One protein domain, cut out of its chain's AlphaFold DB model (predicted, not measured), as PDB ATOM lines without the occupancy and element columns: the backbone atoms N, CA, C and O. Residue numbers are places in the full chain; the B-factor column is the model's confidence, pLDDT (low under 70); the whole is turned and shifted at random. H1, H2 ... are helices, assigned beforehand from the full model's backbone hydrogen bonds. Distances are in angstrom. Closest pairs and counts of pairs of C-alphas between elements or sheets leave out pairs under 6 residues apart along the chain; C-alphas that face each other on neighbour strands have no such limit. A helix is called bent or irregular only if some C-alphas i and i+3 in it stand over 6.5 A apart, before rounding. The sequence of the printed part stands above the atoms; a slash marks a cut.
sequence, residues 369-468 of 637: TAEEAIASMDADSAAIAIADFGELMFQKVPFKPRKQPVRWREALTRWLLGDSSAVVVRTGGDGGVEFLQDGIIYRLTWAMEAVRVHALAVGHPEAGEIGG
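Overview. This is residues 369 to 468 of the 637 residues of an uncharacterized protein of Actinobacteria bacterium (UniProt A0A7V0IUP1). One long helix, H5, makes the longest axis, and four shorter helices, H1 to H4, fold back and forth beside one another in a zigzag on one side of it. H2, H3 and H4 stand about perpendicular to H5, while H1 packs on H2 alone; after H5, residues 458 to 468 fold back toward H1. The printed part has 100 residues with five named helices, H1 H2 H3 H4 H5 in chain order, and no named strand: the class is all helix. The whole is compact, with a radius of gyration of the C-alphas of 13.8 A, but flat in outline, spanning 41 by 32 by 16 A.

Arrangement. H5, residues 432 to 457, has a kink of 26 degrees near residue 439; it is neither bent nor irregular, but only just: C-alphas 441 and 444 are 6.4 A apart. H4, residues 421 to 427, touches H5 at residues 432 to 436 alone, about perpendicular at 78 degrees; the closest C-alphas are those of Val 425 and Gly 432, 4.2 A apart. H3, residues 408 to 416, touches H5 at residues 435 to 440 alone, also at 78 degrees, with the C-alphas of Leu 412 and Ile 440 closest at 7.0 A. H2, residues 379 to 393, only just touches H5, with 3 pairs of C-alphas within 8 A; it touches with its residues 390 to 393 alone, and H5 with residues 444 to 447 alone, about perpendicular at 81 degrees, and the closest C-alphas are those of Gly 390 and Leu 444, 6.5 A apart. H3 and H4 form a helical hairpin at a shallow tilt of 24 degrees, opposite ways, with the C-alphas of Ala 411 and Val 424 closest at 5.0 A. H2 and H3 form another at a steep tilt of 43 degrees, opposite ways; the C-alphas of Ala 383 and Thr 413 are closest at 5.4 A. H1, residues 369 to 375, makes a hairpin with H2 at a shallow tilt of 33 degrees, only just short of steep, closest at the C-alphas of Ala 370 and Ala 382, 4.5 A; H1 and H5 are apart. Every O i to N i+4 pair is within hydrogen-bond range in H1, H2, H3 and H4, and 16 of 22 in H5.

Along the chain. H5 is 34.6 A from C-alpha 432 at (-13.383, 25.996, 45.328) to C-alpha 457 at (-35.416, 52.480, 42.424). H2 is 21.0 A long, H3 12.3 A, H1 9.9 A and H4 9.8 A. H1 begins at C-alpha 369, (-32.751, 39.173, 58.464).

Size, cuts and confidence. The two C-alphas farthest apart are those of Asp 430 and Pro 461, 41.7 A. The printed part has no cut. The link from H2 to H3, residues 394 to 407, is long; the other three are tight. Mean pLDDT of the printed part is 94.3, and no printed residue is under 70.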
ATOM      1  N   THR A 369     -32.989  40.265  57.500       98.50
ATOM      2  CA  THR A 369     -32.751  39.173  58.464       98.50
ATOM      3  C   THR A 369     -31.252  38.936  58.677       98.50
ATOM      4  O   THR A 369     -30.796  38.779  59.808       98.50
ATOM      5  N   ALA A 370     -30.463  38.921  57.596       98.25
ATOM      6  CA  ALA A 370     -29.017  38.756  57.691       98.25
ATOM      7  C   ALA A 370     -28.350  39.932  58.419       98.25
ATOM      8  O   ALA A 370     -27.479  39.720  59.261       98.25
ATOM      9  N   GLU A 371     -28.745  41.170  58.114       97.50
ATOM     10  CA  GLU A 371     -28.161  42.364  58.731       97.50
ATOM     11  C   GLU A 371     -28.533  42.511  60.210       97.50
ATOM     12  O   GLU A 371     -27.675  42.882  61.014       97.50
ATOM     13  N   GLU A 372     -29.760  42.149  60.593       97.81
ATOM     14  CA  GLU A 372     -30.197  42.095  61.990       97.81
ATOM     15  C   GLU A 372     -29.420  41.036  62.785       97.81
ATOM     16  O   GLU A 372     -28.955  41.310  63.897       97.81
ATOM     17  N   ALA A 373     -29.203  39.851  62.205       97.69
ATOM     18  CA  ALA A 373     -28.401  38.798  62.822       97.69
ATOM     19  C   ALA A 373     -26.932  39.227  63.002       97.69
ATOM     20  O   ALA A 373     -26.367  39.055  64.083       97.69
ATOM     21  N   ILE A 374     -26.335  39.884  61.996       96.00
ATOM     22  CA  ILE A 374     -24.991  40.485  62.102       96.00
ATOM     23  C   ILE A 374     -24.951  41.540  63.216       96.00
ATOM     24  O   ILE A 374     -24.008  41.575  64.009       96.00
ATOM     25  N   ALA A 375     -25.961  42.412  63.295       93.25
ATOM     26  CA  ALA A 375     -26.037  43.451  64.320       93.25
ATOM     27  C   ALA A 375     -26.183  42.871  65.737       93.25
ATOM     28  O   ALA A 375     -25.628  43.435  66.681       93.25
ATOM     29  N   SER A 376     -26.872  41.736  65.863       94.44
ATOM     30  CA  SER A 376     -27.114  41.022  67.123       94.44
ATOM     31  C   SER A 376     -26.018  40.012  67.484       94.44
ATOM     32  O   SER A 376     -26.160  39.295  68.471       94.44
ATOM     33  N   MET A 377     -24.927  39.957  66.709       92.00
ATOM     34  CA  MET A 377     -23.817  39.007  66.879       92.00
ATOM     35  C   MET A 377     -24.237  37.524  66.777       92.00
ATOM     36  O   MET A 377     -23.553  36.647  67.303       92.00
ATOM     37  N   ASP A 378     -25.329  37.228  66.067       95.69
ATOM     38  CA  ASP A 378     -25.778  35.864  65.768       95.69
ATOM     39  C   ASP A 378     -25.200  35.405  64.421       95.69
ATOM     40  O   ASP A 378     -25.788  35.573  63.347       95.69
ATOM     41  N   ALA A 379     -23.988  34.854  64.488       93.56
ATOM     42  CA  ALA A 379     -23.225  34.458  63.312       93.56
ATOM     43  C   ALA A 379     -23.885  33.322  62.510       93.56
ATOM     44  O   ALA A 379     -23.825  33.325  61.276       93.56
ATOM     45  N   ASP A 380     -24.532  32.374  63.191       94.56
ATOM     46  CA  ASP A 380     -25.172  31.224  62.555       94.56
ATOM     47  C   ASP A 380     -26.418  31.657  61.776       94.56
ATOM     48  O   ASP A 380     -26.553  31.325  60.593       94.56
ATOM     49  N   SER A 381     -27.292  32.465  62.387       97.19
ATOM     50  CA  SER A 381     -28.482  32.991  61.705       97.19
ATOM     51  C   SER A 381     -28.115  33.894  60.527       97.19
ATOM     52  O   SER A 381     -28.726  33.790  59.460       97.19
ATOM     53  N   ALA A 382     -27.071  34.722  60.668       97.75
ATOM     54  CA  ALA A 382     -26.558  35.539  59.569       97.75
ATOM     55  C   ALA A 382     -26.087  34.669  58.392       97.75
ATOM     56  O   ALA A 382     -26.446  34.923  57.238       97.75
ATOM     57  N   ALA A 383     -25.320  33.611  58.671       96.94
ATOM     58  CA  ALA A 383     -24.832  32.698  57.644       96.94
ATOM     59  C   ALA A 383     -25.967  31.928  56.949       96.94
ATOM     60  O   ALA A 383     -25.909  31.729  55.733       96.94
ATOM     61  N   ILE A 384     -27.006  31.523  57.690       97.88
ATOM     62  CA  ILE A 384     -28.196  30.863  57.131       97.88
ATOM     63  C   ILE A 384     -28.943  31.813  56.191       97.88
ATOM     64  O   ILE A 384     -29.173  31.451  55.037       97.88
ATOM     65  N   ALA A 385     -29.249  33.037  56.634       98.38
ATOM     66  CA  ALA A 385     -29.976  34.018  55.830       98.38
ATOM     67  C   ALA A 385     -29.220  34.394  54.541       98.38
ATOM     68  O   ALA A 385     -29.815  34.447  53.462       98.38
ATOM     69  N   ILE A 386     -27.894  34.574  54.617       98.50
ATOM     70  CA  ILE A 386     -27.050  34.842  53.440       98.50
ATOM     71  C   ILE A 386     -27.012  33.635  52.488       98.50
ATOM     72  O   ILE A 386     -27.043  33.803  51.266       98.50
ATOM     73  N   ALA A 387     -26.968  32.410  53.015       98.00
ATOM     74  CA  ALA A 387     -27.007  31.208  52.190       98.00
ATOM     75  C   ALA A 387     -28.375  31.011  51.511       98.00
ATOM     76  O   ALA A 387     -28.419  30.635  50.342       98.00
ATOM     77  N   ASP A 388     -29.480  31.316  52.193       98.44
ATOM     78  CA  ASP A 388     -30.829  31.294  51.613       98.44
ATOM     79  C   ASP A 388     -31.004  32.362  50.528       98.44
ATOM     80  O   ASP A 388     -31.544  32.073  49.460       98.44
ATOM     81  N   PHE A 389     -30.453  33.562  50.737       98.62
ATOM     82  CA  PHE A 389     -30.378  34.590  49.697       98.62
ATOM     83  C   PHE A 389     -29.607  34.087  48.464       98.62
ATOM     84  O   PHE A 389     -30.063  34.234  47.326       98.62
ATOM     85  N   GLY A 390     -28.461  33.433  48.678       97.75
ATOM     86  CA  GLY A 390     -27.674  32.818  47.609       97.75
ATOM     87  C   GLY A 390     -28.424  31.723  46.844       97.75
ATOM     88  O   GLY A 390     -28.272  31.627  45.628       97.75
ATOM     89  N   GLU A 391     -29.264  30.931  47.517       96.81
ATOM     90  CA  GLU A 391     -30.065  29.859  46.902       96.81
ATOM     91  C   GLU A 391     -31.062  30.394  45.865       96.81
ATOM     92  O   GLU A 391     -31.254  29.774  44.818       96.81
ATOM     93  N   LEU A 392     -31.668  31.555  46.131       97.00
ATOM     94  CA  LEU A 392     -32.527  32.240  45.164       97.00
ATOM     95  C   LEU A 392     -31.681  32.822  44.025       97.00
ATOM     96  O   LEU A 392     -31.892  32.525  42.849       97.00
ATOM     97  N   MET A 393     -30.655  33.601  44.367       96.31
ATOM     98  CA  MET A 393     -29.918  34.386  43.377       96.31
ATOM     99  C   MET A 393     -29.071  33.539  42.422       96.31
ATOM    100  O   MET A 393     -28.996  33.841  41.229       96.31
ATOM    101  N   PHE A 394     -28.471  32.440  42.882       95.06
ATOM    102  CA  PHE A 394     -27.627  31.586  42.037       95.06
ATOM    103  C   PHE A 394     -28.391  30.818  40.951       95.06
ATOM    104  O   PHE A 394     -27.764  30.208  40.080       95.06
ATOM    105  N   GLN A 395     -29.722  30.900  40.917       89.62
ATOM    106  CA  GLN A 395     -30.531  30.314  39.850       89.62
ATOM    107  C   GLN A 395     -30.506  31.141  38.558       89.62
ATOM    108  O   GLN A 395     -30.771  30.591  37.487       89.62
ATOM    109  N   LYS A 396     -30.157  32.439  38.618       88.81
ATOM    110  CA  LYS A 396     -30.317  33.364  37.485       88.81
ATOM    111  C   LYS A 396     -28.999  33.966  36.998       88.81
ATOM    112  O   LYS A 396     -28.206  34.478  37.781       88.81
ATOM    113  N   VAL A 397     -28.751  33.961  35.684       86.81
ATOM    114  CA  VAL A 397     -27.679  34.774  35.070       86.81
ATOM    115  C   VAL A 397     -28.053  36.258  35.221       86.81
ATOM    116  O   VAL A 397     -29.187  36.604  34.898       86.81
ATOM    117  N   PRO A 398     -27.152  37.146  35.683       90.06
ATOM    118  CA  PRO A 398     -25.701  36.974  35.797       90.06
ATOM    119  C   PRO A 398     -25.184  36.606  37.199       90.06
ATOM    120  O   PRO A 398     -23.973  36.620  37.413       90.06
ATOM    121  N   PHE A 399     -26.043  36.247  38.145       93.06
ATOM    122  CA  PHE A 399     -25.650  35.892  39.515       93.06
ATOM    123  C   PHE A 399     -25.246  34.422  39.671       93.06
ATOM    124  O   PHE A 399     -24.469  34.089  40.561       93.06
ATOM    125  N   LYS A 400     -25.686  33.547  38.760       91.88
ATOM    126  CA  LYS A 400     -25.276  32.138  38.703       91.88
ATOM    127  C   LYS A 400     -23.742  32.003  38.629       91.88
ATOM    128  O   LYS A 400     -23.140  32.551  37.691       91.88
ATOM    129  N   PRO A 401     -23.094  31.295  39.575       91.44
ATOM    130  CA  PRO A 401     -21.654  31.050  39.555       91.44
ATOM    131  C   PRO A 401     -21.240  30.214  38.346       91.44
ATOM    132  O   PRO A 401     -21.961  29.308  37.927       91.44
ATOM    133  N   ARG A 402     -20.039  30.461  37.811       85.38
ATOM    134  CA  ARG A 402     -19.502  29.647  36.699       85.38
ATOM    135  C   ARG A 402     -19.282  28.192  37.088       85.38
ATOM    136  O   ARG A 402     -19.455  27.291  36.271       85.38
ATOM    137  N   LYS A 403     -18.880  27.976  38.340       86.44
ATOM    138  CA  LYS A 403     -18.670  26.661  38.924       86.44
ATOM    139  C   LYS A 403     -19.145  26.680  40.367       86.44
ATOM    140  O   LYS A 403     -18.537  27.332  41.209       86.44
ATOM    141  N   GLN A 404     -20.236  25.970  40.629       90.12
ATOM    142  CA  GLN A 404     -20.833  25.856  41.954       90.12
ATOM    143  C   GLN A 404     -20.543  24.458  42.528       90.12
ATOM    144  O   GLN A 404     -20.976  23.461  41.948       90.12
ATOM    145  N   PRO A 405     -19.774  24.357  43.625       92.31
ATOM    146  CA  PRO A 405     -19.514  23.095  44.307       92.31
ATOM    147  C   PRO A 405     -20.775  22.459  44.892       92.31
ATOM    148  O   PRO A 405     -21.723  23.147  45.250       92.31
ATOM    149  N   VAL A 406     -20.742  21.143  45.117       91.62
ATOM    150  CA  VAL A 406     -21.828  20.438  45.828       91.62
ATOM    151  C   VAL A 406     -21.997  20.980  47.255       91.62
ATOM    152  O   VAL A 406     -23.111  21.222  47.700       91.62
ATOM    153  N   ARG A 407     -20.887  21.233  47.962       94.38
ATOM    154  CA  ARG A 407     -20.862  21.758  49.343       94.38
ATOM    155  C   ARG A 407     -20.741  23.286  49.389       94.38
ATOM    156  O   ARG A 407     -20.061  23.832  50.254       94.38
ATOM    157  N   TRP A 408     -21.352  23.989  48.437       95.50
ATOM    158  CA  TRP A 408     -21.206  25.442  48.329       95.50
ATOM    159  C   TRP A 408     -21.755  26.192  49.553       95.50
ATOM    160  O   TRP A 408     -21.123  27.151  49.987       95.50
ATOM    161  N   ARG A 409     -22.872  25.730  50.142       96.75
ATOM    162  CA  ARG A 409     -23.455  26.333  51.355       96.75
ATOM    163  C   ARG A 409     -22.484  26.256  52.523       96.75
ATOM    164  O   ARG A 409     -22.218  27.258  53.164       96.75
ATOM    165  N   GLU A 410     -21.874  25.093  52.735       96.62
ATOM    166  CA  GLU A 410     -20.869  24.928  53.785       96.62
ATOM    167  C   GLU A 410     -19.622  25.783  53.528       96.62
ATOM    168  O   GLU A 410     -19.070  26.357  54.462       96.62
ATOM    169  N   ALA A 411     -19.176  25.894  52.273       96.38
ATOM    170  CA  ALA A 411     -18.067  26.779  51.924       96.38
ATOM    171  C   ALA A 411     -18.395  28.251  52.249       96.38
ATOM    172  O   ALA A 411     -17.553  28.942  52.814       96.38
ATOM    173  N   LEU A 412     -19.616  28.705  51.950       97.31
ATOM    174  CA  LEU A 412     -20.103  30.044  52.293       97.31
ATOM    175  C   LEU A 412     -20.215  30.253  53.808       97.31
ATOM    176  O   LEU A 412     -19.719  31.255  54.310       97.31
ATOM    177  N   THR A 413     -20.791  29.305  54.548       96.75
ATOM    178  CA  THR A 413     -20.874  29.383  56.013       96.75
ATOM    179  C   THR A 413     -19.483  29.491  56.631       96.75
ATOM    180  O   THR A 413     -19.222  30.418  57.384       96.75
ATOM    181  N   ARG A 414     -18.545  28.617  56.248       95.56
ATOM    182  CA  ARG A 414     -17.151  28.686  56.717       95.56
ATOM    183  C   ARG A 414     -16.494  30.025  56.386       95.56
ATOM    184  O   ARG A 414     -15.800  30.587  57.223       95.56
ATOM    185  N   TRP A 415     -16.733  30.545  55.180       95.69
ATOM    186  CA  TRP A 415     -16.240  31.860  54.778       95.69
ATOM    187  C   TRP A 415     -16.750  32.965  55.702       95.69
ATOM    188  O   TRP A 415     -15.947  33.756  56.178       95.69
ATOM    189  N   LEU A 416     -18.049  32.988  55.999       96.31
ATOM    190  CA  LEU A 416     -18.682  33.990  56.864       96.31
ATOM    191  C   LEU A 416     -18.286  33.854  58.342       96.31
ATOM    192  O   LEU A 416     -18.203  34.863  59.038       96.31
ATOM    193  N   LEU A 417     -18.003  32.634  58.803       92.81
ATOM    194  CA  LEU A 417     -17.550  32.345  60.169       92.81
ATOM    195  C   LEU A 417     -16.049  32.595  60.393       92.81
ATOM    196  O   LEU A 417     -15.555  32.366  61.491       92.81
ATOM    197  N   GLY A 418     -15.314  33.073  59.384       90.06
ATOM    198  CA  GLY A 418     -13.908  33.453  59.547       90.06
ATOM    199  C   GLY A 418     -12.887  32.349  59.258       90.06
ATOM    200  O   GLY A 418     -11.691  32.600  59.401       90.06
ATOM    201  N   ASP A 419     -13.293  31.163  58.776       90.75
ATOM    202  CA  ASP A 419     -12.333  30.122  58.374       90.75
ATOM    203  C   ASP A 419     -11.357  30.675  57.318       90.75
ATOM    204  O   ASP A 419     -11.718  31.481  56.442       90.75
ATOM    205  N   SER A 420     -10.110  30.193  57.349       87.12
ATOM    206  CA  SER A 420      -9.112  30.547  56.332       87.12
ATOM    207  C   SER A 420      -9.614  30.239  54.916       87.12
ATOM    208  O   SER A 420     -10.272  29.223  54.660       87.12
ATOM    209  N   SER A 421      -9.238  31.086  53.960       90.19
ATOM    210  CA  SER A 421      -9.580  30.911  52.545       90.19
ATOM    211  C   SER A 421      -9.181  29.520  52.028       90.19
ATOM    212  O   SER A 421      -9.946  28.886  51.305       90.19
ATOM    213  N   ALA A 422      -8.030  28.988  52.458       88.12
ATOM    214  CA  ALA A 422      -7.591  27.639  52.107       88.12
ATOM    215  C   ALA A 422      -8.546  26.533  52.603       88.12
ATOM    216  O   ALA A 422      -8.761  25.549  51.890       88.12
ATOM    217  N   VAL A 423      -9.136  26.669  53.798       90.81
ATOM    218  CA  VAL A 423     -10.161  25.735  54.302       90.81
ATOM    219  C   VAL A 423     -11.414  25.813  53.435       90.81
ATOM    220  O   VAL A 423     -11.887  24.780  52.962       90.81
ATOM    221  N   VAL A 424     -11.898  27.022  53.147       92.81
ATOM    222  CA  VAL A 424     -13.084  27.252  52.306       92.81
ATOM    223  C   VAL A 424     -12.902  26.666  50.903       92.81
ATOM    224  O   VAL A 424     -13.761  25.933  50.405       92.81
ATOM    225  N   VAL A 425     -11.744  26.915  50.285       91.81
ATOM    226  CA  VAL A 425     -11.381  26.369  48.971       91.81
ATOM    227  C   VAL A 425     -11.367  24.841  48.992       91.81
ATOM    228  O   VAL A 425     -11.902  24.220  48.072       91.81
ATOM    229  N   ARG A 426     -10.804  24.214  50.036       91.56
ATOM    230  CA  ARG A 426     -10.814  22.748  50.177       91.56
ATOM    231  C   ARG A 426     -12.227  22.194  50.344       91.56
ATOM    232  O   ARG A 426     -12.529  21.168  49.737       91.56
ATOM    233  N   THR A 427     -13.096  22.868  51.097       93.12
ATOM    234  CA  THR A 427     -14.509  22.482  51.258       93.12
ATOM    235  C   THR A 427     -15.257  22.509  49.925       93.12
ATOM    236  O   THR A 427     -16.016  21.588  49.625       93.12
ATOM    237  N   GLY A 428     -14.986  23.516  49.088       87.75
ATOM    238  CA  GLY A 428     -15.516  23.612  47.726       87.75
ATOM    239  C   GLY A 428     -14.922  22.604  46.729       87.75
ATOM    240  O   GLY A 428     -15.451  22.451  45.632       87.75
ATOM    241  N   GLY A 429     -13.845  21.897  47.084       88.00
ATOM    242  CA  GLY A 429     -13.221  20.882  46.238       88.00
ATOM    243  C   GLY A 429     -12.779  21.420  44.873       88.00
ATOM    244  O   GLY A 429     -12.168  22.486  44.761       88.00
ATOM    245  N   ASP A 430     -13.076  20.669  43.810       82.44
ATOM    246  CA  ASP A 430     -12.768  21.106  42.450       82.44
ATOM    247  C   ASP A 430     -13.614  22.334  42.080       82.44
ATOM    248  O   ASP A 430     -14.830  22.250  41.932       82.44
ATOM    249  N   GLY A 431     -12.959  23.482  41.890       84.94
ATOM    250  CA  GLY A 431     -13.623  24.770  41.675       84.94
ATOM    251  C   GLY A 431     -13.755  25.646  42.917       84.94
ATOM    252  O   GLY A 431     -14.256  26.753  42.781       84.94
ATOM    253  N   GLY A 432     -13.270  25.218  44.089       91.25
ATOM    254  CA  GLY A 432     -13.383  25.996  45.328       91.25
ATOM    255  C   GLY A 432     -12.814  27.419  45.236       91.25
ATOM    256  O   GLY A 432     -13.457  28.355  45.700       91.25
ATOM    257  N   VAL A 433     -11.664  27.612  44.572       89.50
ATOM    258  CA  VAL A 433     -11.091  28.958  44.335       89.50
ATOM    259  C   VAL A 433     -12.008  29.805  43.456       89.50
ATOM    260  O   VAL A 433     -12.281  30.957  43.777       89.50
ATOM    261  N   GLU A 434     -12.497  29.232  42.353       89.44
ATOM    262  CA  GLU A 434     -13.395  29.937  41.436       89.44
ATOM    263  C   GLU A 434     -14.704  30.293  42.140       89.44
ATOM    264  O   GLU A 434     -15.141  31.429  42.042       89.44
ATOM    265  N   PHE A 435     -15.277  29.381  42.921       94.38
ATOM    266  CA  PHE A 435     -16.503  29.644  43.664       94.38
ATOM    267  C   PHE A 435     -16.328  30.712  44.746       94.38
ATOM    268  O   PHE A 435     -17.159  31.611  44.835       94.38
ATOM    269  N   LEU A 436     -15.244  30.670  45.527       94.00
ATOM    270  CA  LEU A 436     -14.978  31.691  46.541       94.00
ATOM    271  C   LEU A 436     -14.844  33.084  45.907       94.00
ATOM    272  O   LEU A 436     -15.423  34.046  46.397       94.00
ATOM    273  N   GLN A 437     -14.124  33.202  44.791       91.38
ATOM    274  CA  GLN A 437     -13.893  34.500  44.156       91.38
ATOM    275  C   GLN A 437     -15.057  34.988  43.282       91.38
ATOM    276  O   GLN A 437     -15.473  36.134  43.407       91.38
ATOM    277  N   ASP A 438     -15.541  34.153  42.359       92.31
ATOM    278  CA  ASP A 438     -16.594  34.498  41.394       92.31
ATOM    279  C   ASP A 438     -17.984  34.348  42.016       92.31
ATOM    280  O   ASP A 438     -18.811  35.234  41.843       92.31
ATOM    281  N   GLY A 439     -18.245  33.265  42.750       95.06
ATOM    282  CA  GLY A 439     -19.552  32.987  43.349       95.06
ATOM    283  C   GLY A 439     -19.834  33.828  44.592       95.06
ATOM    284  O   GLY A 439     -20.816  34.563  44.615       95.06
ATOM    285  N   ILE A 440     -18.973  33.733  45.607       96.12
ATOM    286  CA  ILE A 440     -19.172  34.395  46.905       96.12
ATOM    287  C   ILE A 440     -18.755  35.870  46.826       96.12
ATOM    288  O   ILE A 440     -19.609  36.748  46.819       96.12
ATOM    289  N   ILE A 441     -17.455  36.158  46.711       94.81
ATOM    290  CA  ILE A 441     -16.928  37.526  46.864       94.81
ATOM    291  C   ILE A 441     -17.473  38.480  45.791       94.81
ATOM    292  O   ILE A 441     -17.733  39.643  46.089       94.81
ATOM    293  N   TYR A 442     -17.649  38.009  44.552       94.81
ATOM    294  CA  TYR A 442     -18.122  38.843  43.444       94.81
ATOM    295  C   TYR A 442     -19.640  38.765  43.222       94.81
ATOM    296  O   TYR A 442     -20.331  39.757  43.439       94.81
ATOM    297  N   ARG A 443     -20.180  37.622  42.767       96.19
ATOM    298  CA  ARG A 443     -21.587  37.528  42.330       96.19
ATOM    299  C   ARG A 443     -22.586  37.681  43.463       96.19
ATOM    300  O   ARG A 443     -23.601  38.327  43.243       96.19
ATOM    301  N   LEU A 444     -22.329  37.094  44.631       97.81
ATOM    302  CA  LEU A 444     -23.251  37.186  45.760       97.81
ATOM    303  C   LEU A 444     -23.267  38.607  46.334       97.81
ATOM    304  O   LEU A 444     -24.342  39.177  46.477       97.81
ATOM    305  N   THR A 445     -22.100  39.228  46.530       97.62
ATOM    306  CA  THR A 445     -21.996  40.654  46.901       97.62
ATOM    307  C   THR A 445     -22.713  41.552  45.889       97.62
ATOM    308  O   THR A 445     -23.511  42.407  46.266       97.62
ATOM    309  N   TRP A 446     -22.492  41.326  44.588       97.31
ATOM    310  CA  TRP A 446     -23.196  42.055  43.532       97.31
ATOM    311  C   TRP A 446     -24.708  41.822  43.580       97.31
ATOM    312  O   TRP A 446     -25.461  42.778  43.445       97.31
ATOM    313  N   ALA A 447     -25.169  40.593  43.809       98.12
ATOM    314  CA  ALA A 447     -26.588  40.277  43.934       98.12
ATOM    315  C   ALA A 447     -27.253  41.041  45.089       98.12
ATOM    316  O   ALA A 447     -28.345  41.577  44.911       98.12
ATOM    317  N   MET A 448     -26.587  41.132  46.242       98.38
ATOM    318  CA  MET A 448     -27.080  41.884  47.400       98.38
ATOM    319  C   MET A 448     -27.202  43.380  47.083       98.38
ATOM    320  O   MET A 448     -28.252  43.980  47.312       98.38
ATOM    321  N   GLU A 449     -26.173  43.971  46.470       97.69
ATOM    322  CA  GLU A 449     -26.217  45.376  46.051       97.69
ATOM    323  C   GLU A 449     -27.233  45.624  44.930       97.69
ATOM    324  O   GLU A 449     -27.928  46.637  44.955       97.69
ATOM    325  N   ALA A 450     -27.380  44.692  43.983       97.56
ATOM    326  CA  ALA A 450     -28.373  44.750  42.914       97.56
ATOM    327  C   ALA A 450     -29.797  44.786  43.480       97.56
ATOM    328  O   ALA A 450     -30.595  45.618  43.058       97.56
ATOM    329  N   VAL A 451     -30.102  43.938  44.469       98.44
ATOM    330  CA  VAL A 451     -31.389  43.966  45.180       98.44
ATOM    331  C   VAL A 451     -31.578  45.302  45.890       98.44
ATOM    332  O   VAL A 451     -32.630  45.913  45.733       98.44
ATOM    333  N   ARG A 452     -30.563  45.796  46.611       97.94
ATOM    334  CA  ARG A 452     -30.649  47.065  47.346       97.94
ATOM    335  C   ARG A 452     -30.947  48.252  46.427       97.94
ATOM    336  O   ARG A 452     -31.884  49.008  46.678       97.94
ATOM    337  N   VAL A 453     -30.174  48.429  45.351       97.19
ATOM    338  CA  VAL A 453     -30.367  49.562  44.424       97.19
ATOM    339  C   VAL A 453     -31.655  49.433  43.617       97.19
ATOM    340  O   VAL A 453     -32.299  50.445  43.342       97.19
ATOM    341  N   HIS A 454     -32.061  48.206  43.278       97.88
ATOM    342  CA  HIS A 454     -33.323  47.950  42.590       97.88
ATOM    343  C   HIS A 454     -34.524  48.247  43.491       97.88
ATOM    344  O   HIS A 454     -35.410  48.994  43.085       97.88
ATOM    345  N   ALA A 455     -34.511  47.760  44.736       98.19
ATOM    346  CA  ALA A 455     -35.540  48.023  45.743       98.19
ATOM    347  C   ALA A 455     -35.738  49.529  45.976       98.19
ATOM    348  O   ALA A 455     -36.874  50.001  46.022       98.19
ATOM    349  N   LEU A 456     -34.642  50.295  46.049       97.69
ATOM    350  CA  LEU A 456     -34.690  51.758  46.135       97.69
ATOM    351  C   LEU A 456     -35.304  52.394  44.880       97.69
ATOM    352  O   LEU A 456     -36.120  53.306  44.994       97.69
ATOM    353  N   ALA A 457     -34.932  51.923  43.686       96.94
ATOM    354  CA  ALA A 457     -35.416  52.480  42.424       96.94
ATOM    355  C   ALA A 457     -36.923  52.266  42.212       96.94
ATOM    356  O   ALA A 457     -37.587  53.157  41.684       96.94
ATOM    357  N   VAL A 458     -37.460  51.117  42.639       97.38
ATOM    358  CA  VAL A 458     -38.896  50.798  42.539       97.38
ATOM    359  C   VAL A 458     -39.714  51.245  43.756       97.38
ATOM    360  O   VAL A 458     -40.928  51.061  43.771       97.38
ATOM    361  N   GLY A 459     -39.076  51.850  44.763       97.12
ATOM    362  CA  GLY A 459     -39.752  52.403  45.938       97.12
ATOM    363  C   GLY A 459     -40.267  51.353  46.926       97.12
ATOM    364  O   GLY A 459     -41.325  51.549  47.522       97.12
ATOM    365  N   HIS A 460     -39.551  50.238  47.100       98.12
ATOM    366  CA  HIS A 460     -39.907  49.233  48.104       98.12
ATOM    367  C   HIS A 460     -39.859  49.847  49.525       98.12
ATOM    368  O   HIS A 460     -38.865  50.502  49.852       98.12
ATOM    369  N   PRO A 461     -40.876  49.634  50.390       97.31
ATOM    370  CA  PRO A 461     -40.994  50.329  51.680       97.31
ATOM    371  C   PRO A 461     -39.779  50.170  52.603       97.31
ATOM    372  O   PRO A 461     -39.319  51.142  53.189       97.31
ATOM    373  N   GLU A 462     -39.227  48.958  52.677       97.06
ATOM    374  CA  GLU A 462     -38.097  48.623  53.557       97.06
ATOM    375  C   GLU A 462     -36.724  48.828  52.883       97.06
ATOM    376  O   GLU A 462     -35.683  48.503  53.448       97.06
ATOM    377  N   ALA A 463     -36.671  49.370  51.656       93.50
ATOM    378  CA  ALA A 463     -35.407  49.503  50.920       93.50
ATOM    379  C   ALA A 463     -34.380  50.400  51.628       93.50
ATOM    380  O   ALA A 463     -33.175  50.196  51.484       93.50
ATOM    381  N   GLY A 464     -34.855  51.399  52.379       93.31
ATOM    382  CA  GLY A 464     -34.008  52.318  53.141       93.31
ATOM    383  C   GLY A 464     -33.359  51.694  54.379       93.31
ATOM    384  O   GLY A 464     -32.437  52.291  54.928       93.31
ATOM    385  N   GLU A 465     -33.817  50.516  54.808       95.94
ATOM    386  CA  GLU A 465     -33.308  49.822  55.997       95.94
ATOM    387  C   GLU A 465     -32.098  48.928  55.683       95.94
ATOM    388  O   GLU A 465     -31.340  48.581  56.583       95.94
ATOM    389  N   ILE A 466     -31.869  48.603  54.405       95.88
ATOM    390  CA  ILE A 466     -30.736  47.781  53.966       95.88
ATOM    391  C   ILE A 466     -29.442  48.609  54.040       95.88
ATOM    392  O   ILE A 466     -29.177  49.467  53.189       95.88
ATOM    393  N   GLY A 467     -28.612  48.329  55.045       90.25
ATOM    394  CA  GLY A 467     -27.370  49.039  55.352       90.25
ATOM    395  C   GLY A 467     -26.125  48.530  54.613       90.25
ATOM    396  O   GLY A 467     -25.083  49.187  54.650       90.25
ATOM    397  N   GLY A 468     -26.202  47.380  53.940       93.88
ATOM    398  CA  GLY A 468     -25.100  46.765  53.189       93.88
ATOM    399  C   GLY A 468     -24.174  45.876  54.033       93.88
ATOM    400  O   GLY A 468     -23.103  45.484  53.565       93.88
TER     401      GLY A 468